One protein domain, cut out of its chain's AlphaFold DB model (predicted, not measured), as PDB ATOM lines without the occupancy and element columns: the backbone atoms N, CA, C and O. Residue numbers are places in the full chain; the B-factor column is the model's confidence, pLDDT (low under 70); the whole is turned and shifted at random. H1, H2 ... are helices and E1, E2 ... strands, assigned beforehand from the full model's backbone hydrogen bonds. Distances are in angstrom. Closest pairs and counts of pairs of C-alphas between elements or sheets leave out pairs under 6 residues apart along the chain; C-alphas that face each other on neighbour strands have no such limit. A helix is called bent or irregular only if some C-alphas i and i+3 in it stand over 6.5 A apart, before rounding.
ATOM      1  N   ILE A   3     393.314 548.914 876.831       96.94
ATOM      2  CA  ILE A   3     392.735 550.252 876.985       96.94
ATOM      3  C   ILE A   3     393.219 550.787 878.328       96.94
ATOM      4  O   ILE A   3     392.919 550.190 879.362       96.94
ATOM      5  N   SER A   4     393.981 551.884 878.297       96.00
ATOM      6  CA  SER A   4     394.422 552.572 879.507       96.00
ATOM      7  C   SER A   4     393.644 553.865 879.723       96.00
ATOM      8  O   SER A   4     393.831 554.856 879.017       96.00
ATOM      9  N   HIS A   5     392.811 553.881 880.754       94.31
ATOM     10  CA  HIS A   5     392.115 555.056 881.251       94.31
ATOM     11  C   HIS A   5     393.045 556.007 882.003       94.31
ATOM     12  O   HIS A   5     392.783 557.214 881.985       94.31
ATOM     13  N   LYS A   6     394.115 555.500 882.636       94.00
ATOM     14  CA  LYS A   6     395.114 556.326 883.331       94.00
ATOM     15  C   LYS A   6     395.951 557.142 882.347       94.00
ATOM     16  O   LYS A   6     396.081 558.348 882.521       94.00
ATOM     17  N   TYR A   7     396.481 556.493 881.311       95.31
ATOM     18  CA  TYR A   7     397.379 557.114 880.328       95.31
ATOM     19  C   TYR A   7     396.679 557.517 879.022       95.31
ATOM     20  O   TYR A   7     397.338 557.982 878.098       95.31
ATOM     21  N   LYS A   8     395.350 557.358 878.946       95.56
ATOM     22  CA  LYS A   8     394.493 557.776 877.821       95.56
ATOM     23  C   LYS A   8     394.947 557.226 876.464       95.56
ATOM     24  O   LYS A   8     394.929 557.944 875.469       95.56
ATOM     25  N   PHE A   9     395.316 555.945 876.413       95.81
ATOM     26  CA  PHE A   9     395.678 555.280 875.161       95.81
ATOM     27  C   PHE A   9     394.871 554.006 874.923       95.81
ATOM     28  O   PHE A   9     394.417 553.339 875.855       95.81
ATOM     29  N   ILE A  10     394.756 553.650 873.647       96.81
ATOM     30  CA  ILE A  10     394.231 552.366 873.190       96.81
ATOM     31  C   ILE A  10     395.323 551.710 872.349       96.81
ATOM     32  O   ILE A  10     395.763 552.266 871.347       96.81
ATOM     33  N   PHE A  11     395.765 550.526 872.766       96.25
ATOM     34  CA  PHE A  11     396.718 549.719 872.016       96.25
ATOM     35  C   PHE A  11     395.991 548.585 871.296       96.25
ATOM     36  O   PHE A  11     395.533 547.615 871.916       96.25
ATOM     37  N   LEU A  12     395.923 548.704 869.971       94.62
ATOM     38  CA  LEU A  12     395.383 547.688 869.077       94.62
ATOM     39  C   LEU A  12     396.531 546.832 868.541       94.62
ATOM     40  O   LEU A  12     397.408 547.325 867.836       94.62
ATOM     41  N   LYS A  13     396.523 545.537 868.871       87.88
ATOM     42  CA  LYS A  13     397.510 544.600 868.328       87.88
ATOM     43  C   LYS A  13     397.101 544.170 866.920       87.88
ATOM     44  O   LYS A  13     395.954 543.787 866.698       87.88
ATOM     45  N   THR A  14     398.053 544.175 865.997       88.94
ATOM     46  CA  THR A  14     397.901 543.584 864.663       88.94
ATOM     47  C   THR A  14     398.642 542.251 864.586       88.94
ATOM     48  O   THR A  14     399.459 541.912 865.448       88.94
ATOM     49  N   ILE A  15     398.321 541.447 863.575       89.69
ATOM     50  CA  ILE A  15     398.953 540.141 863.386       89.69
ATOM     51  C   ILE A  15     400.425 540.301 862.986       89.69
ATOM     52  O   ILE A  15     400.758 541.124 862.140       89.69
ATOM     53  N   ARG A  16     401.306 539.476 863.568       86.88
ATOM     54  CA  ARG A  16     402.725 539.330 863.176       86.88
ATOM     55  C   ARG A  16     403.591 540.601 863.244       86.88
ATOM     56  O   ARG A  16     404.630 540.664 862.603       86.88
ATOM     57  N   THR A  17     403.229 541.575 864.072       89.88
ATOM     58  CA  THR A  17     403.989 542.830 864.271       89.88
ATOM     59  C   THR A  17     404.714 542.895 865.615       89.88
ATOM     60  O   THR A  17     404.991 543.973 866.129       89.88
ATOM     61  N   ALA A  18     404.965 541.741 866.245       89.62
ATOM     62  CA  ALA A  18     405.436 541.657 867.632       89.62
ATOM     63  C   ALA A  18     404.540 542.419 868.639       89.62
ATOM     64  O   ALA A  18     404.973 542.770 869.738       89.62
ATOM     65  N   GLY A  19     403.260 542.628 868.296       91.25
ATOM     66  CA  GLY A  19     402.287 543.306 869.151       91.25
ATOM     67  C   GLY A  19     402.110 542.639 870.517       91.25
ATOM     68  O   GLY A  19     401.890 543.336 871.501       91.25
ATOM     69  N   THR A  20     402.285 541.313 870.608       89.88
ATOM     70  CA  THR A  20     402.285 540.565 871.879       89.88
ATOM     71  C   THR A  20     403.391 541.056 872.826       89.88
ATOM     72  O   THR A  20     403.140 541.241 874.017       89.88
ATOM     73  N   SER A  21     404.592 541.342 872.316       89.56
ATOM     74  CA  SER A  21     405.709 541.857 873.122       89.56
ATOM     75  C   SER A  21     405.434 543.271 873.636       89.56
ATOM     76  O   SER A  21     405.657 543.559 874.813       89.56
ATOM     77  N   VAL A  22     404.902 544.139 872.769       92.00
ATOM     78  CA  VAL A  22     404.520 545.515 873.130       92.00
ATOM     79  C   VAL A  22     403.398 545.507 874.168       92.00
ATOM     80  O   VAL A  22     403.480 546.222 875.163       92.00
ATOM     81  N   GLU A  23     402.392 544.648 873.994       92.44
ATOM     82  CA  GLU A  23     401.302 544.470 874.953       92.44
ATOM     83  C   GLU A  23     401.831 544.088 876.341       92.44
ATOM     84  O   GLU A  23     401.481 544.722 877.335       92.44
ATOM     85  N   ILE A  24     402.717 543.087 876.417       90.81
ATOM     86  CA  ILE A  24     403.308 542.636 877.684       90.81
ATOM     87  C   ILE A  24     404.108 543.764 878.339       90.81
ATOM     88  O   ILE A  24     403.962 543.989 879.542       90.81
ATOM     89  N   TYR A  25     404.913 544.497 877.568       92.12
ATOM     90  CA  TYR A  25     405.684 545.625 878.082       92.12
ATOM     91  C   TYR A  25     404.778 546.727 878.650       92.12
ATOM     92  O   TYR A  25     404.950 547.130 879.802       92.12
ATOM     93  N   LEU A  26     403.768 547.160 877.888       93.75
ATOM     94  CA  LEU A  26     402.826 548.203 878.306       93.75
ATOM     95  C   LEU A  26     401.966 547.773 879.503       93.75
ATOM     96  O   LEU A  26     401.655 548.594 880.367       93.75
ATOM     97  N   SER A  27     401.629 546.483 879.606       92.75
ATOM     98  CA  SER A  27     400.819 545.949 880.708       92.75
ATOM     99  C   SER A  27     401.441 546.186 882.090       92.75
ATOM    100  O   SER A  27     400.718 546.261 883.078       92.75
ATOM    101  N   ARG A  28     402.770 546.346 882.178       92.38
ATOM    102  CA  ARG A  28     403.491 546.614 883.437       92.38
ATOM    103  C   ARG A  28     403.136 547.964 884.050       92.38
ATOM    104  O   ARG A  28     403.229 548.122 885.260       92.38
ATOM    105  N   PHE A  29     402.741 548.920 883.216       92.62
ATOM    106  CA  PHE A  29     402.375 550.268 883.641       92.62
ATOM    107  C   PHE A  29     400.870 550.403 883.902       92.62
ATOM    108  O   PHE A  29     400.426 551.416 884.439       92.62
ATOM    109  N   CYS A  30     400.074 549.392 883.539       93.25
ATOM    110  CA  CYS A  30     398.627 549.411 883.697       93.25
ATOM    111  C   CYS A  30     398.213 549.235 885.169       93.25
ATOM    112  O   CYS A  30     398.747 548.387 885.889       93.25
ATOM    113  N   GLY A  31     397.239 550.040 885.601       91.94
ATOM    114  CA  GLY A  31     396.587 549.901 886.904       91.94
ATOM    115  C   GLY A  31     395.532 548.791 886.928       91.94
ATOM    116  O   GLY A  31     395.327 548.079 885.945       91.94
ATOM    117  N   ASP A  32     394.832 548.662 888.051       92.69
ATOM    118  CA  ASP A  32     393.869 547.571 888.272       92.69
ATOM    119  C   ASP A  32     392.540 547.756 887.523       92.69
ATOM    120  O   ASP A  32     391.834 546.782 887.294       92.69
ATOM    121  N   ASN A  33     392.236 548.975 887.064       93.44
ATOM    122  CA  ASN A  33     391.012 549.304 886.316       93.44
ATOM    123  C   ASN A  33     391.203 549.306 884.789       93.44
ATOM    124  O   ASN A  33     390.324 549.748 884.055       93.44
ATOM    125  N   GLU A  34     392.357 548.856 884.296       94.62
ATOM    126  CA  GLU A  34     392.660 548.880 882.862       94.62
ATOM    127  C   GLU A  34     392.128 547.638 882.162       94.62
ATOM    128  O   GLU A  34     392.195 546.541 882.719       94.62
ATOM    129  N   VAL A  35     391.636 547.784 880.931       95.81
ATOM    130  CA  VAL A  35     391.142 546.649 880.141       95.81
ATOM    131  C   VAL A  35     392.325 545.988 879.455       95.81
ATOM    132  O   VAL A  35     392.977 546.600 878.609       95.81
ATOM    133  N   ILE A  36     392.598 544.730 879.801       94.38
ATOM    134  CA  ILE A  36     393.678 543.935 879.210       94.38
ATOM    135  C   ILE A  36     393.085 542.615 878.735       94.38
ATOM    136  O   ILE A  36     392.681 541.778 879.543       94.38
ATOM    137  N   THR A  37     393.059 542.404 877.421       92.69
ATOM    138  CA  THR A  37     392.508 541.172 876.849       92.69
ATOM    139  C   THR A  37     393.502 540.008 876.947       92.69
ATOM    140  O   THR A  37     394.721 540.217 877.009       92.69
ATOM    141  N   PRO A  38     393.029 538.754 876.909       89.12
ATOM    142  CA  PRO A  38     393.906 537.603 876.762       89.12
ATOM    143  C   PRO A  38     394.704 537.658 875.446       89.12
ATOM    144  O   PRO A  38     394.265 538.208 874.433       89.12
ATOM    145  N   ILE A  39     395.917 537.099 875.488       85.56
ATOM    146  CA  ILE A  39     396.699 536.765 874.285       85.56
ATOM    147  C   ILE A  39     396.296 535.367 873.823       85.56
ATOM    148  O   ILE A  39     395.676 534.627 874.592       85.56
ATOM    149  N   SER A  40     396.628 535.015 872.580       78.75
ATOM    150  CA  SER A  40     396.263 533.705 872.048       78.75
ATOM    151  C   SER A  40     396.914 532.582 872.858       78.75
ATOM    152  O   SER A  40     397.873 532.787 873.611       78.75
ATOM    153  N   TRP A  41     396.352 531.384 872.733       68.38
ATOM    154  CA  TRP A  41     396.842 530.218 873.452       68.38
ATOM    155  C   TRP A  41     398.286 529.871 873.061       68.38
ATOM    156  O   TRP A  41     399.041 529.464 873.945       68.38
ATOM    157  N   GLU A  42     398.685 530.104 871.800       68.25
ATOM    158  CA  GLU A  42     400.059 529.879 871.328       68.25
ATOM    159  C   GLU A  42     401.064 530.783 872.062       68.25
ATOM    160  O   GLU A  42     402.162 530.356 872.419       68.25
ATOM    161  N   ASP A  43     400.658 532.015 872.377       67.19
ATOM    162  CA  ASP A  43     401.517 533.037 872.979       67.19
ATOM    163  C   ASP A  43     401.602 532.943 874.516       67.19
ATOM    164  O   ASP A  43     402.317 533.721 875.158       67.19
ATOM    165  N   LYS A  44     400.908 531.983 875.151       65.56
ATOM    166  CA  LYS A  44     400.905 531.819 876.620       65.56
ATOM    167  C   LYS A  44     402.306 531.632 877.202       65.56
ATOM    168  O   LYS A  44     402.561 532.095 878.314       65.56
ATOM    169  N   ALA A  45     403.219 531.003 876.458       64.81
ATOM    170  CA  ALA A  45     404.606 530.809 876.881       64.81
ATOM    171  C   ALA A  45     405.351 532.142 877.085       64.81
ATOM    172  O   ALA A  45     406.115 532.281 878.043       64.81
ATOM    173  N   ILE A  46     405.067 533.146 876.248       64.06
ATOM    174  CA  ILE A  46     405.678 534.485 876.301       64.06
ATOM    175  C   ILE A  46     405.181 535.256 877.541       64.06
ATOM    176  O   ILE A  46     405.888 536.100 878.091       64.06
ATOM    177  N   ARG A  47     404.005 534.906 878.081       62.12
ATOM    178  CA  ARG A  47     403.421 535.528 879.282       62.12
ATOM    179  C   ARG A  47     404.067 535.123 880.612       62.12
ATOM    180  O   ARG A  47     403.632 535.613 881.649       62.12
ATOM    181  N   LYS A  48     405.102 534.271 880.610       67.50
ATOM    182  CA  LYS A  48     405.974 534.073 881.788       67.50
ATOM    183  C   LYS A  48     406.780 535.331 882.138       67.50
ATOM    184  O   LYS A  48     407.337 535.419 883.227       67.50
ATOM    185  N   LEU A  49     406.854 536.290 881.216       67.75
ATOM    186  CA  LEU A  49     407.491 537.582 881.432       67.75
ATOM    187  C   LEU A  49     406.694 538.452 882.420       67.75
ATOM    188  O   LEU A  49     405.466 538.366 882.466       67.75
ATOM    189  N   PRO A  50     407.368 539.338 883.176       71.31
ATOM    190  CA  PRO A  50     406.694 540.236 884.104       71.31
ATOM    191  C   PRO A  50     405.714 541.155 883.360       71.31
ATOM    192  O   PRO A  50     406.036 541.681 882.291       71.31
ATOM    193  N   GLY A  51     404.519 541.335 883.926       80.69
ATOM    194  CA  GLY A  51     403.406 542.089 883.343       80.69
ATOM    195  C   GLY A  51     402.082 541.794 884.052       80.69
ATOM    196  O   GLY A  51     401.995 540.867 884.862       80.69
ATOM    197  N   LYS A  52     401.041 542.580 883.761       87.31
ATOM    198  CA  LYS A  52     399.695 542.344 884.305       87.31
ATOM    199  C   LYS A  52     398.998 541.210 883.539       87.31
ATOM    200  O   LYS A  52     399.159 541.026 882.327       87.31
TER     201      LYS A  52
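This is residues 3 to 52 of the 69 residues of an uncharacterized protein of Okeania sp. SIO3I5 (UniProt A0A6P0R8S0). This is a small fold with little regular structure, mostly loop, in which a short helix, H1, lies between one short strand, E1, and a second, irregular helix, H2. A long link, residues 28 to 41, leads from H1 to H2. The printed part has 50 residues, of which the named elements, in the order E1, H1, H2, hold 19; the class is mostly helix. It is compact, with a radius of gyration of the C-alphas of 10.7 A, and spans 29 by 21 by 14 A.

H1, residues 19 to 27, is 11.9 A long and begins at C-alpha 19 (402.287, 543.306, 869.151). E1, residues 9 to 11, measures 6.5 A. H2, residues 42 to 48, is 12.7 A long and ends at C-alpha 48 (405.974, 534.073, 881.788); it is irregular, with C-alphas 42 and 45 7.2 A apart.

H1 and H2 are close but not clearly touching; their closest C-alphas, Ile 24 and Arg 47, are 7.3 A apart. They run the same way at a shallow tilt of 32 degrees. The closest C-alphas of E1 and H1, Phe 11 and Glu 23, are 7.6 A apart. E1 pairs with no named strand and is apart from H2. In H1 every O i to N i+4 pair is within hydrogen-bond range; in H2 0 of 3 are, beside 3 of 4 O i to N i+3 pairs.

The farthest C-alphas, Lys 6 and Glu 42, are 29.5 A apart. The printed part has no cut. The link from H1 to H2 is long. Residues 41 to 49 have pLDDT under 70.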